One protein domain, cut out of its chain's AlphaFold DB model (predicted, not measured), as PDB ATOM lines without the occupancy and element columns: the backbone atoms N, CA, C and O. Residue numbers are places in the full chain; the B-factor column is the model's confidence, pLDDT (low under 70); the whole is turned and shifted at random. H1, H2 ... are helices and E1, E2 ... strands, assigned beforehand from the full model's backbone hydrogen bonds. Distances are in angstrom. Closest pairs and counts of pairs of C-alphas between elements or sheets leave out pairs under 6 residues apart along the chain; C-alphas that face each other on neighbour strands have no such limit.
ATOM      1  N   VAL A 402     -38.295  48.740 -37.246       41.19
ATOM      2  CA  VAL A 402     -38.630  47.373 -37.704       41.19
ATOM      3  C   VAL A 402     -39.865  47.279 -38.650       41.19
ATOM      4  O   VAL A 402     -39.887  46.375 -39.490       41.19
ATOM      5  N   PRO A 403     -40.884  48.175 -38.639       38.44
ATOM      6  CA  PRO A 403     -42.092  47.983 -39.464       38.44
ATOM      7  C   PRO A 403     -41.923  48.203 -40.979       38.44
ATOM      8  O   PRO A 403     -42.619  47.561 -41.768       38.44
ATOM      9  N   VAL A 404     -41.027  49.102 -41.406       46.62
ATOM     10  CA  VAL A 404     -40.932  49.531 -42.817       46.62
ATOM     11  C   VAL A 404     -40.248  48.469 -43.680       46.62
ATOM     12  O   VAL A 404     -40.755  48.156 -44.756       46.62
ATOM     13  N   ALA A 405     -39.177  47.838 -43.182       55.34
ATOM     14  CA  ALA A 405     -38.486  46.751 -43.884       55.34
ATOM     15  C   ALA A 405     -39.443  45.587 -44.216       55.34
ATOM     16  O   ALA A 405     -39.467  45.101 -45.345       55.34
ATOM     17  N   ASN A 406     -40.336  45.219 -43.291       62.97
ATOM     18  CA  ASN A 406     -41.267  44.100 -43.475       62.97
ATOM     19  C   ASN A 406     -42.216  44.264 -44.682       62.97
ATOM     20  O   ASN A 406     -42.599  43.263 -45.291       62.97
ATOM     21  N   LYS A 407     -42.594  45.495 -45.069       70.25
ATOM     22  CA  LYS A 407     -43.468  45.739 -46.236       70.25
ATOM     23  C   LYS A 407     -42.764  45.403 -47.554       70.25
ATOM     24  O   LYS A 407     -43.358  44.740 -48.404       70.25
ATOM     25  N   TYR A 408     -41.516  45.838 -47.710       71.00
ATOM     26  CA  TYR A 408     -40.741  45.651 -48.941       71.00
ATOM     27  C   TYR A 408     -40.255  44.210 -49.088       71.00
ATOM     28  O   TYR A 408     -40.366  43.636 -50.171       71.00
ATOM     29  N   ILE A 409     -39.858  43.571 -47.983       76.31
ATOM     30  CA  ILE A 409     -39.528  42.141 -47.971       76.31
ATOM     31  C   ILE A 409     -40.737  41.288 -48.379       76.31
ATOM     32  O   ILE A 409     -40.609  40.399 -49.218       76.31
ATOM     33  N   ASN A 410     -41.939  41.593 -47.873       79.38
ATOM     34  CA  ASN A 410     -43.153  40.865 -48.256       79.38
ATOM     35  C   ASN A 410     -43.496  41.034 -49.752       79.38
ATOM     36  O   ASN A 410     -43.935  40.091 -50.406       79.38
ATOM     37  N   GLN A 411     -43.276  42.222 -50.327       77.75
ATOM     38  CA  GLN A 411     -43.470  42.451 -51.765       77.75
ATOM     39  C   GLN A 411     -42.441  41.703 -52.621       77.75
ATOM     40  O   GLN A 411     -42.815  41.141 -53.653       77.75
ATOM     41  N   ALA A 412     -41.178  41.658 -52.192       77.81
ATOM     42  CA  ALA A 412     -40.136  40.896 -52.872       77.81
ATOM     43  C   ALA A 412     -40.447  39.391 -52.874       77.81
ATOM     44  O   ALA A 412     -40.422  38.772 -53.934       77.81
ATOM     45  N   ILE A 413     -40.872  38.827 -51.738       82.31
ATOM     46  CA  ILE A 413     -41.292  37.417 -51.647       82.31
ATOM     47  C   ILE A 413     -42.468  37.124 -52.589       82.31
ATOM     48  O   ILE A 413     -42.449  36.130 -53.308       82.31
ATOM     49  N   LYS A 414     -43.464  38.017 -52.686       82.06
ATOM     50  CA  LYS A 414     -44.575  37.850 -53.645       82.06
ATOM     51  C   LYS A 414     -44.108  37.826 -55.104       82.06
ATOM     52  O   LYS A 414     -44.711  37.123 -55.910       82.06
ATOM     53  N   LYS A 415     -43.073  38.593 -55.461       81.31
ATOM     54  CA  LYS A 415     -42.488  38.562 -56.813       81.31
ATOM     55  C   LYS A 415     -41.734  37.258 -57.069       81.31
ATOM     56  O   LYS A 415     -41.922  36.685 -58.137       81.31
ATOM     57  N   ILE A 416     -40.972  36.778 -56.083       84.00
ATOM     58  CA  ILE A 416     -40.256  35.493 -56.130       84.00
ATOM     59  C   ILE A 416     -41.238  34.345 -56.389       84.00
ATOM     60  O   ILE A 416     -41.099  33.635 -57.378       84.00
ATOM     61  N   VAL A 417     -42.313  34.255 -55.599       79.31
ATOM     62  CA  VAL A 417     -43.353  33.215 -55.747       79.31
ATOM     63  C   VAL A 417     -44.040  33.252 -57.121       79.31
ATOM     64  O   VAL A 417     -44.494  32.228 -57.619       79.31
ATOM     65  N   ARG A 418     -44.120  34.426 -57.758       79.56
ATOM     66  CA  ARG A 418     -44.711  34.605 -59.097       79.56
ATOM     67  C   ARG A 418     -43.712  34.394 -60.245       79.56
ATOM     68  O   ARG A 418     -44.075  34.650 -61.387       79.56
ATOM     69  N   GLY A 419     -42.474  33.989 -59.954       77.06
ATOM     70  CA  GLY A 419     -41.415  33.767 -60.947       77.06
ATOM     71  C   GLY A 419     -40.731  35.039 -61.462       77.06
ATOM     72  O   GLY A 419     -39.881  34.959 -62.338       77.06
ATOM     73  N   ASN A 420     -41.065  36.205 -60.903       79.25
ATOM     74  CA  ASN A 420     -40.532  37.513 -61.307       79.25
ATOM     75  C   ASN A 420     -39.572  38.099 -60.254       79.25
ATOM     76  O   ASN A 420     -39.407  39.318 -60.159       79.25
ATOM     77  N   GLY A 421     -39.017  37.249 -59.387       79.88
ATOM     78  CA  GLY A 421     -37.956  37.650 -58.467       79.88
ATOM     79  C   GLY A 421     -36.697  38.035 -59.238       79.88
ATOM     80  O   GLY A 421     -36.511  37.599 -60.370       79.88
ATOM     81  N   VAL A 422     -35.826  38.844 -58.633       84.75
ATOM     82  CA  VAL A 422     -34.507  39.133 -59.211       84.75
ATOM     83  C   VAL A 422     -33.521  38.133 -58.609       84.75
ATOM     84  O   VAL A 422     -33.123  38.303 -57.447       84.75
ATOM     85  N   PRO A 423     -33.191  37.040 -59.327       82.81
ATOM     86  CA  PRO A 423     -32.278  36.040 -58.815       82.81
ATOM     87  C   PRO A 423     -30.886  36.642 -58.767       82.81
ATOM     88  O   PRO A 423     -30.430  37.303 -59.704       82.81
ATOM     89  N   ARG A 424     -30.167  36.373 -57.684       83.38
ATOM     90  CA  ARG A 424     -28.742  36.673 -57.683       83.38
ATOM     91  C   ARG A 424     -28.051  35.567 -58.450       83.38
ATOM     92  O   ARG A 424     -28.112  34.423 -58.024       83.38
ATOM     93  N   VAL A 425     -27.411  35.891 -59.562       83.69
ATOM     94  CA  VAL A 425     -26.752  34.890 -60.404       83.69
ATOM     95  C   VAL A 425     -25.243  34.865 -60.189       83.69
ATOM     96  O   VAL A 425     -24.607  35.837 -59.766       83.69
ATOM     97  N   ASN A 426     -24.690  33.689 -60.415       53.16
ATOM     98  CA  ASN A 426     -23.283  33.414 -60.554       53.16
ATOM     99  C   ASN A 426     -22.825  33.830 -61.957       53.16
ATOM    100  O   ASN A 426     -23.646  34.020 -62.854       53.16
ATOM    101  N   PRO A 427     -21.512  33.972 -62.166       70.81
ATOM    102  CA  PRO A 427     -20.975  34.363 -63.466       70.81
ATOM    103  C   PRO A 427     -21.267  33.362 -64.594       70.81
ATOM    104  O   PRO A 427     -21.298  33.759 -65.752       70.81
ATOM    105  N   ASP A 428     -21.519  32.090 -64.267       72.94
ATOM    106  CA  ASP A 428     -21.984  31.062 -65.212       72.94
ATOM    107  C   ASP A 428     -23.494  31.166 -65.524       72.94
ATOM    108  O   ASP A 428     -24.041  30.342 -66.253       72.94
ATOM    109  N   GLY A 429     -24.173  32.175 -64.965       58.88
ATOM    110  CA  GLY A 429     -25.610  32.407 -65.086       58.88
ATOM    111  C   GLY A 429     -26.468  31.615 -64.094       58.88
ATOM    112  O   GLY A 429     -27.676  31.839 -64.039       58.88
ATOM    113  N   SER A 430     -25.887  30.723 -63.282       78.44
ATOM    114  CA  SER A 430     -26.638  29.905 -62.318       78.44
ATOM    115  C   SER A 430     -27.081  30.710 -61.092       78.44
ATOM    116  O   SER A 430     -26.400  31.636 -60.665       78.44
ATOM    117  N   GLN A 431     -28.226  30.394 -60.485       79.38
ATOM    118  CA  GLN A 431     -28.706  31.142 -59.317       79.38
ATOM    119  C   GLN A 431     -27.895  30.817 -58.055       79.38
ATOM    120  O   GLN A 431     -27.572  29.668 -57.761       79.38
ATOM    121  N   LYS A 432     -27.596  31.853 -57.273       85.00
ATOM    122  CA  LYS A 432     -26.878  31.755 -56.008       85.00
ATOM    123  C   LYS A 432     -27.719  31.077 -54.943       85.00
ATOM    124  O   LYS A 432     -28.909  31.349 -54.786       85.00
ATOM    125  N   ILE A 433     -27.037  30.244 -54.170       81.06
ATOM    126  CA  ILE A 433     -27.578  29.525 -53.027       81.06
ATOM    127  C   ILE A 433     -26.823  29.995 -51.784       81.06
ATOM    128  O   ILE A 433     -25.598  29.887 -51.703       81.06
ATOM    129  N   TYR A 434     -27.569  30.500 -50.812       79.44
ATOM    130  CA  TYR A 434     -27.087  30.920 -49.515       79.44
ATOM    131  C   TYR A 434     -26.584  29.720 -48.736       79.44
ATOM    132  O   TYR A 434     -27.331  28.813 -48.368       79.44
ATOM    133  N   SER A 435     -25.306  29.755 -48.412       73.75
ATOM    134  CA  SER A 435     -24.684  28.854 -47.462       73.75
ATOM    135  C   SER A 435     -24.373  29.632 -46.189       73.75
ATOM    136  O   SER A 435     -23.802  30.723 -46.225       73.75
ATOM    137  N   ASN A 436     -24.772  29.091 -45.037       64.38
ATOM    138  CA  ASN A 436     -24.393  29.690 -43.769       64.38
ATOM    139  C   ASN A 436     -22.878  29.637 -43.621       64.38
ATOM    140  O   ASN A 436     -22.286  28.559 -43.645       64.38
ATOM    141  N   ARG A 437     -22.263  30.798 -43.432       57.19
ATOM    142  CA  ARG A 437     -20.827  30.872 -43.202       57.19
ATOM    143  C   ARG A 437     -20.512  30.480 -41.766       57.19
ATOM    144  O   ARG A 437     -21.178  30.911 -40.820       57.19
ATOM    145  N   GLU A 438     -19.481  29.661 -41.607       43.69
ATOM    146  CA  GLU A 438     -18.988  29.243 -40.301       43.69
ATOM    147  C   GLU A 438     -18.571  30.475 -39.482       43.69
ATOM    148  O   GLU A 438     -17.683  31.230 -39.867       43.69
ATOM    149  N   GLY A 439     -19.272  30.733 -38.371       44.94
ATOM    150  CA  GLY A 439     -18.989  31.870 -37.486       44.94
ATOM    151  C   GLY A 439     -20.208  32.654 -36.996       44.94
ATOM    152  O   GLY A 439     -20.132  33.257 -35.927       44.94
ATOM    153  N   PHE A 440     -21.356  32.588 -37.680       49.53
ATOM    154  CA  PHE A 440     -22.617  33.129 -37.158       49.53
ATOM    155  C   PHE A 440     -23.382  32.035 -36.403       49.53
ATOM    156  O   PHE A 440     -23.900  31.083 -36.987       49.53
ATOM    157  N   SER A 441     -23.436  32.135 -35.072       46.66
ATOM    158  CA  SER A 441     -24.091  31.132 -34.214       46.66
ATOM    159  C   SER A 441     -25.602  31.337 -34.053       46.66
ATOM    160  O   SER A 441     -26.248  30.564 -33.343       46.66
ATOM    161  N   GLY A 442     -26.184  32.339 -34.724       55.34
ATOM    162  CA  GLY A 442     -27.622  32.599 -34.708       55.34
ATOM    163  C   GLY A 442     -28.412  31.400 -35.237       55.34
ATOM    164  O   GLY A 442     -28.132  30.899 -36.326       55.34
ATOM    165  N   LYS A 443     -29.410  30.937 -34.471       55.56
ATOM    166  CA  LYS A 443     -30.238  29.754 -34.785       55.56
ATOM    167  C   LYS A 443     -30.780  29.769 -36.226       55.56
ATOM    168  O   LYS A 443     -30.752  28.741 -36.895       55.56
ATOM    169  N   ASN A 444     -31.180  30.943 -36.718       60.31
ATOM    170  CA  ASN A 444     -31.765  31.124 -38.048       60.31
ATOM    171  C   ASN A 444     -30.729  31.022 -39.182       60.31
ATOM    172  O   ASN A 444     -31.054  30.537 -40.259       60.31
ATOM    173  N   ASN A 445     -29.470  31.419 -38.964       64.94
ATOM    174  CA  ASN A 445     -28.460  31.388 -40.023       64.94
ATOM    175  C   ASN A 445     -28.179  29.956 -40.493       64.94
ATOM    176  O   ASN A 445     -28.083  29.726 -41.694       64.94
ATOM    177  N   ARG A 446     -28.141  28.984 -39.570       70.19
ATOM    178  CA  ARG A 446     -28.030  27.551 -39.909       70.19
ATOM    179  C   ARG A 446     -29.288  27.014 -40.582       70.19
ATOM    180  O   ARG A 446     -29.193  26.167 -41.466       70.19
ATOM    181  N   GLU A 447     -30.453  27.487 -40.144       75.56
ATOM    182  CA  GLU A 447     -31.746  27.051 -40.668       75.56
ATOM    183  C   GLU A 447     -31.866  27.346 -42.163       75.56
ATOM    184  O   GLU A 447     -32.338  26.481 -42.887       75.56
ATOM    185  N   PHE A 448     -31.359  28.483 -42.646       78.12
ATOM    186  CA  PHE A 448     -31.467  28.881 -44.053       78.12
ATOM    187  C   PHE A 448     -30.337  28.384 -44.973       78.12
ATOM    188  O   PHE A 448     -30.414  28.623 -46.169       78.12
ATOM    189  N   THR A 449     -29.326  27.648 -44.494       78.38
ATOM    190  CA  THR A 449     -28.290  27.052 -45.371       78.38
ATOM    191  C   THR A 449     -28.914  26.223 -46.497       78.38
ATOM    192  O   THR A 449     -29.748  25.362 -46.222       78.38
ATOM    193  N   GLY A 450     -28.492  26.434 -47.739       77.06
ATOM    194  CA  GLY A 450     -29.071  25.817 -48.932       77.06
ATOM    195  C   GLY A 450     -30.267  26.579 -49.518       77.06
ATOM    196  O   GLY A 450     -30.914  26.061 -50.419       77.06
ATOM    197  N   ALA A 451     -30.589  27.775 -49.010       84.62
ATOM    198  CA  ALA A 451     -31.657  28.621 -49.544       84.62
ATOM    199  C   ALA A 451     -31.247  29.312 -50.850       84.62
ATOM    200  O   ALA A 451     -30.104  29.718 -50.979       84.62
ATOM    201  N   LEU A 452     -32.163  29.547 -51.783       86.06
ATOM    202  CA  LEU A 452     -31.911  30.397 -52.950       86.06
ATOM    203  C   LEU A 452     -31.845  31.876 -52.545       86.06
ATOM    204  O   LEU A 452     -32.599  32.327 -51.678       86.06
ATOM    205  N   GLU A 453     -30.935  32.627 -53.171       87.25
ATOM    206  CA  GLU A 453     -30.735  34.055 -52.916       87.25
ATOM    207  C   GLU A 453     -31.459  34.937 -53.930       87.25
ATOM    208  O   GLU A 453     -31.345  34.774 -55.152       87.25
ATOM    209  N   TRP A 454     -32.120  35.955 -53.388       85.56
ATOM    210  CA  TRP A 454     -32.881  36.935 -54.141       85.56
ATOM    211  C   TRP A 454     -32.567  38.350 -53.663       85.56
ATOM    212  O   TRP A 454     -32.284  38.585 -52.481       85.56
ATOM    213  N   GLU A 455     -32.634  39.298 -54.589       83.06
ATOM    214  CA  GLU A 455     -32.393  40.710 -54.311       83.06
ATOM    215  C   GLU A 455     -33.707  41.489 -54.172       83.06
ATOM    216  O   GLU A 455     -34.654  41.287 -54.936       83.06
ATOM    217  N   ALA A 456     -33.778  42.364 -53.165       76.88
ATOM    218  CA  ALA A 456     -34.953  43.173 -52.866       76.88
ATOM    219  C   ALA A 456     -34.554  44.622 -52.573       76.88
ATOM    220  O   ALA A 456     -33.817  44.891 -51.629       76.88
ATOM    221  N   GLU A 457     -35.075  45.565 -53.348       71.69
ATOM    222  CA  GLU A 457     -34.832  46.990 -53.133       71.69
ATOM    223  C   GLU A 457     -35.886  47.576 -52.180       71.69
ATOM    224  O   GLU A 457     -37.090  47.343 -52.327       71.69
ATOM    225  N   GLY A 458     -35.430  48.307 -51.168       62.59
ATOM    226  CA  GLY A 458     -36.271  49.041 -50.233       62.59
ATOM    227  C   GLY A 458     -36.179  50.557 -50.423       62.59
ATOM    228  O   GLY A 458     -35.614  51.044 -51.400       62.59
ATOM    229  N   PRO A 459     -36.754  51.340 -49.499       49.34
ATOM    230  CA  PRO A 459     -36.845  52.782 -49.657       49.34
ATOM    231  C   PRO A 459     -35.452  53.423 -49.673       49.34
ATOM    232  O   PRO A 459     -34.528  52.969 -48.993       49.34
ATOM    233  N   SER A 460     -35.322  54.483 -50.469       52.75
ATOM    234  CA  SER A 460     -34.081  55.250 -50.647       52.75
ATOM    235  C   SER A 460     -32.888  54.435 -51.183       52.75
ATOM    236  O   SER A 460     -31.747  54.795 -50.911       52.75
ATOM    237  N   GLY A 461     -33.140  53.348 -51.928       58.91
ATOM    238  CA  GLY A 461     -32.103  52.536 -52.585       58.91
ATOM    239  C   GLY A 461     -31.409  51.523 -51.669       58.91
ATOM    240  O   GLY A 461     -30.306  51.067 -51.958       58.91
ATOM    241  N   THR A 462     -32.014  51.176 -50.528       60.06
ATOM    242  CA  THR A 462     -31.430  50.185 -49.608       60.06
ATOM    243  C   THR A 462     -31.638  48.769 -50.147       60.06
ATOM    244  O   THR A 462     -32.776  48.369 -50.382       60.06
ATOM    245  N   HIS A 463     -30.570  47.979 -50.286       66.94
ATOM    246  CA  HIS A 463     -30.653  46.598 -50.776       66.94
ATOM    247  C   HIS A 463     -30.790  45.598 -49.626       66.94
ATOM    248  O   HIS A 463     -29.946  45.520 -48.735       66.94
ATOM    249  N   TYR A 464     -31.841  44.789 -49.683       76.12
ATOM    250  CA  TYR A 464     -32.079  43.673 -48.782       76.12
ATOM    251  C   TYR A 464     -31.862  42.354 -49.509       76.12
ATOM    252  O   TYR A 464     -32.087  42.224 -50.715       76.12
ATOM    253  N   ARG A 465     -31.465  41.343 -48.740       82.38
ATOM    254  CA  ARG A 465     -31.298  39.984 -49.239       82.38
ATOM    255  C   ARG A 465     -32.388  39.090 -48.695       82.38
ATOM    256  O   ARG A 465     -32.589  39.036 -47.480       82.38
ATOM    257  N   VAL A 466     -33.067  38.398 -49.597       84.25
ATOM    258  CA  VAL A 466     -34.143  37.466 -49.270       84.25
ATOM    259  C   VAL A 466     -33.669  36.052 -49.570       84.25
ATOM    260  O   VAL A 466     -33.094  35.787 -50.623       84.25
ATOM    261  N   LEU A 467     -33.899  35.160 -48.613       87.81
ATOM    262  CA  LEU A 467     -33.515  33.758 -48.655       87.81
ATOM    263  C   LEU A 467     -34.766  32.895 -48.736       87.81
ATOM    264  O   LEU A 467     -35.672  33.051 -47.917       87.81
ATOM    265  N   GLU A 468     -34.790  31.968 -49.683       86.06
ATOM    266  CA  GLU A 468     -35.872  31.004 -49.867       86.06
ATOM    267  C   GLU A 468     -35.352  29.582 -49.673       86.06
ATOM    268  O   GLU A 468     -34.569  29.088 -50.480       86.06
ATOM    269  N   LYS A 469     -35.783  28.901 -48.608       87.69
ATOM    270  CA  LYS A 469     -35.391  27.515 -48.346       87.69
ATOM    271  C   LYS A 469     -36.559  26.565 -48.469       87.69
ATOM    272  O   LYS A 469     -37.541  26.689 -47.738       87.69
ATOM    273  N   THR A 470     -36.370  25.547 -49.291       80.50
ATOM    274  CA  THR A 470     -37.327  24.470 -49.519       80.50
ATOM    275  C   THR A 470     -36.763  23.181 -48.926       80.50
ATOM    276  O   THR A 470     -35.645  22.791 -49.251       80.50
ATOM    277  N   THR A 471     -37.497  22.537 -48.014       75.38
ATOM    278  CA  THR A 471     -37.055  21.303 -47.336       75.38
ATOM    279  C   THR A 471     -38.016  20.160 -47.644       75.38
ATOM    280  O   THR A 471     -39.230  20.344 -47.551       75.38
ATOM    281  N   ILE A 472     -37.475  18.996 -48.011       72.50
ATOM    282  CA  ILE A 472     -38.238  17.767 -48.270       72.50
ATOM    283  C   ILE A 472     -38.219  16.911 -47.005       72.50
ATOM    284  O   ILE A 472     -37.169  16.744 -46.379       72.50
ATOM    285  N   ASN A 473     -39.380  16.390 -46.622       61.25
ATOM    286  CA  ASN A 473     -39.503  15.545 -45.444       61.25
ATOM    287  C   ASN A 473     -38.860  14.160 -45.670       61.25
ATOM    288  O   ASN A 473     -38.729  13.719 -46.811       61.25
ATOM    289  N   PRO A 474     -38.448  13.450 -44.602       60.72
ATOM    290  CA  PRO A 474     -37.645  12.224 -44.711       60.72
ATOM    291  C   PRO A 474     -38.331  11.056 -45.436       60.72
ATOM    292  O   PRO A 474     -37.658  10.129 -45.873       60.72
ATOM    293  N   ASP A 475     -39.657  11.094 -45.556       66.50
ATOM    294  CA  ASP A 475     -40.481  10.126 -46.288       66.50
ATOM    295  C   ASP A 475     -40.579  10.420 -47.797       66.50
ATOM    296  O   ASP A 475     -41.180   9.653 -48.545       66.50
ATOM    297  N   GLY A 476     -39.991  11.528 -48.255       55.53
ATOM    298  CA  GLY A 476     -39.862  11.900 -49.660       55.53
ATOM    299  C   GLY A 476     -41.121  12.460 -50.326       55.53
ATOM    300  O   GLY A 476     -41.051  12.793 -51.506       55.53
ATOM    301  N   THR A 477     -42.257  12.598 -49.628       58.78
ATOM    302  CA  THR A 477     -43.546  12.913 -50.290       58.78
ATOM    303  C   THR A 477     -44.064  14.335 -50.082       58.78
ATOM    304  O   THR A 477     -44.932  14.771 -50.837       58.78
ATOM    305  N   THR A 478     -43.533  15.102 -49.119       57.34
ATOM    306  CA  THR A 478     -43.994  16.485 -48.874       57.34
ATOM    307  C   THR A 478     -42.844  17.485 -48.752       57.34
ATOM    308  O   THR A 478     -41.808  17.189 -48.152       57.34
ATOM    309  N   THR A 479     -43.036  18.694 -49.290       67.62
ATOM    310  CA  THR A 479     -42.029  19.765 -49.324       67.62
ATOM    311  C   THR A 479     -42.562  21.053 -48.682       67.62
ATOM    312  O   THR A 479     -43.668  21.481 -48.998       67.62
ATOM    313  N   THR A 480     -41.799  21.684 -47.780       70.62
ATOM    314  CA  THR A 480     -42.164  22.961 -47.119       70.62
ATOM    315  C   THR A 480     -41.164  24.066 -47.463       70.62
ATOM    316  O   THR A 480     -39.957  23.860 -47.319       70.62
ATOM    317  N   THR A 481     -41.655  25.248 -47.855       80.62
ATOM    318  CA  THR A 481     -40.824  26.425 -48.179       80.62
ATOM    319  C   THR A 481     -40.900  27.493 -47.085       80.62
ATOM    320  O   THR A 481     -41.971  27.828 -46.586       80.62
ATOM    321  N   THR A 482     -39.748  28.052 -46.715       83.19
ATOM    322  CA  THR A 482     -39.584  29.060 -45.657       83.19
ATOM    323  C   THR A 482     -38.738  30.229 -46.142       83.19
ATOM    324  O   THR A 482     -37.802  30.026 -46.914       83.19
ATOM    325  N   TYR A 483     -39.025  31.437 -45.640       84.44
ATOM    326  CA  TYR A 483     -38.344  32.662 -46.066       84.44
ATOM    327  C   TYR A 483     -37.617  33.370 -44.920       84.44
ATOM    328  O   TYR A 483     -38.095  33.414 -43.782       84.44
ATOM    329  N   GLY A 484     -36.459  33.946 -45.231       81.88
ATOM    330  CA  GLY A 484     -35.662  34.765 -44.322       81.88
ATOM    331  C   GLY A 484     -35.172  36.031 -45.015       81.88
ATOM    332  O   GLY A 484     -35.116  36.082 -46.242       81.88
ATOM    333  N   TYR A 485     -34.822  37.060 -44.246       82.62
ATOM    334  CA  TYR A 485     -34.219  38.262 -44.818       82.62
ATOM    335  C   TYR A 485     -33.121  38.861 -43.945       82.62
ATOM    336  O   TYR A 485     -33.081  38.656 -42.729       82.62
ATOM    337  N   SER A 486     -32.245  39.623 -44.598       72.75
ATOM    338  CA  SER A 486     -31.195  40.423 -43.974       72.75
ATOM    339  C   SER A 486     -31.064  41.763 -44.691       72.75
ATOM    340  O   SER A 486     -31.038  41.820 -45.920       72.75
ATOM    341  N   SER A 487     -30.967  42.842 -43.918       66.62
ATOM    342  CA  SER A 487     -30.563  44.166 -44.413       66.62
ATOM    343  C   SER A 487     -29.049  44.302 -44.550       66.62
ATOM    344  O   SER A 487     -28.562  45.236 -45.172       66.62
ATOM    345  N   ASP A 488     -28.302  43.382 -43.940       62.28
ATOM    346  CA  ASP A 488     -26.855  43.303 -44.052       62.28
ATOM    347  C   ASP A 488     -26.488  42.332 -45.179       62.28
ATOM    348  O   ASP A 488     -26.899  41.165 -45.190       62.28
ATOM    349  N   VAL A 489     -25.660  42.802 -46.105       63.25
ATOM    350  CA  VAL A 489     -25.046  42.018 -47.179       63.25
ATOM    351  C   VAL A 489     -24.181  40.853 -46.675       63.25
ATOM    352  O   VAL A 489     -23.815  39.965 -47.437       63.25
ATOM    353  N   ASN A 490     -23.854  40.804 -45.394       63.16
ATOM    354  CA  ASN A 490     -23.105  39.716 -44.776       63.16
ATOM    355  C   ASN A 490     -23.974  38.816 -43.896       63.16
ATOM    356  O   ASN A 490     -23.447  37.907 -43.262       63.16
ATOM    357  N   TYR A 491     -25.293  39.040 -43.878       67.06
ATOM    358  CA  TYR A 491     -26.249  38.220 -43.137       67.06
ATOM    359  C   TYR A 491     -25.926  38.099 -41.637       67.06
ATOM    360  O   TYR A 491     -26.194  37.063 -41.021       67.06
ATOM    361  N   GLN A 492     -25.368  39.165 -41.038       61.75
ATOM    362  CA  GLN A 492     -24.990  39.173 -39.620       61.75
ATOM    363  C   GLN A 492     -26.179  38.866 -38.697       61.75
ATOM    364  O   GLN A 492     -25.995  38.226 -37.664       61.75
ATOM    365  N   ASN A 493     -27.396  39.250 -39.108       63.47
ATOM    366  CA  ASN A 493     -28.653  38.876 -38.465       63.47
ATOM    367  C   ASN A 493     -29.675  38.427 -39.524       63.47
ATOM    368  O   ASN A 493     -30.129  39.243 -40.323       63.47
ATOM    369  N   ILE A 494     -30.051  37.140 -39.527       70.69
ATOM    370  CA  ILE A 494     -31.157  36.641 -40.360       70.69
ATOM    371  C   ILE A 494     -32.443  36.579 -39.543       70.69
ATOM    372  O   ILE A 494     -32.551  35.868 -38.534       70.69
ATOM    373  N   HIS A 495     -33.456  37.275 -40.043       76.06
ATOM    374  CA  HIS A 495     -34.791  37.283 -39.468       76.06
ATOM    375  C   HIS A 495     -35.691  36.340 -40.268       76.06
ATOM    376  O   HIS A 495     -35.870  36.509 -41.476       76.06
ATOM    377  N   LYS A 496     -36.249  35.323 -39.599       80.06
ATOM    378  CA  LYS A 496     -37.251  34.434 -40.199       80.06
ATOM    379  C   LYS A 496     -38.523  35.235 -40.469       80.06
ATOM    380  O   LYS A 496     -38.961  36.004 -39.613       80.06
ATOM    381  N   PHE A 497     -39.110  35.049 -41.643       75.38
ATOM    382  CA  PHE A 497     -40.273  35.807 -42.076       75.38
ATOM    383  C   PHE A 497     -41.374  34.874 -42.571       75.38
ATOM    384  O   PHE A 497     -41.161  34.061 -43.469       75.38
ATOM    385  N   THR A 498     -42.568  35.008 -41.992       75.12
ATOM    386  CA  THR A 498     -43.762  34.286 -42.440       75.12
ATOM    387  C   THR A 498     -44.611  35.237 -43.284       75.12
ATOM    388  O   THR A 498     -45.106  36.232 -42.743       75.12
TER     389      THR A 498
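Overview. This is residues 402 to 498 of the 502 residues of an uncharacterized protein of Flavobacterium cheongpyeongense (UniProt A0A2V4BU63). A strongly twisted antiparallel sheet, ordered E1 - E2 - E3 - E4, has helix H1 packed on one face, and residues 473 to 478, between E2 and E3, stick out. A long loop, residues 418 to 442, pairs briefly with E1 on its way to short H2, which only grazes the sheet. The 97 printed residues, mixed, with two helices then four strands, are compact: radius of gyration of the C-alphas 13.5 A, spans 45 by 32 by 31 A.

Arrangement. E1, residues 451 to 457, E2, 463 to 472, E3, 479 to 486, and E4, 495 to 497, form a meander, each strand the antiparallel neighbour of the one before. Within hydrogen-bond range are N 454 and O 466, 2.9 A, N 467 and O 484, 2.8 A, and N 497 and O 483, 2.9 A. H1, residues 402 to 417, is on the sheet; its closest C-alphas to E1 are Ala 412 and Ala 456, 5.7 A. H2, residues 443 to 447, is apart from H1; its O i to N i+4 pair is within range, against 9 of 12 in H1.

Along the chain. H1, 23.4 A long, begins at C-alpha 402 (-38.630, 47.373, -37.704). E2 spans 29.9 A; E4 ends at C-alpha 497 (-40.273, 35.807, -42.076).

Size, cuts and confidence. The farthest C-alphas, Ser 460 and Asp 475, are 45.8 A apart. The printed part has no cut; H1 to H2 is a long link. 37 residues have pLDDT under 70, among them 436 to 445.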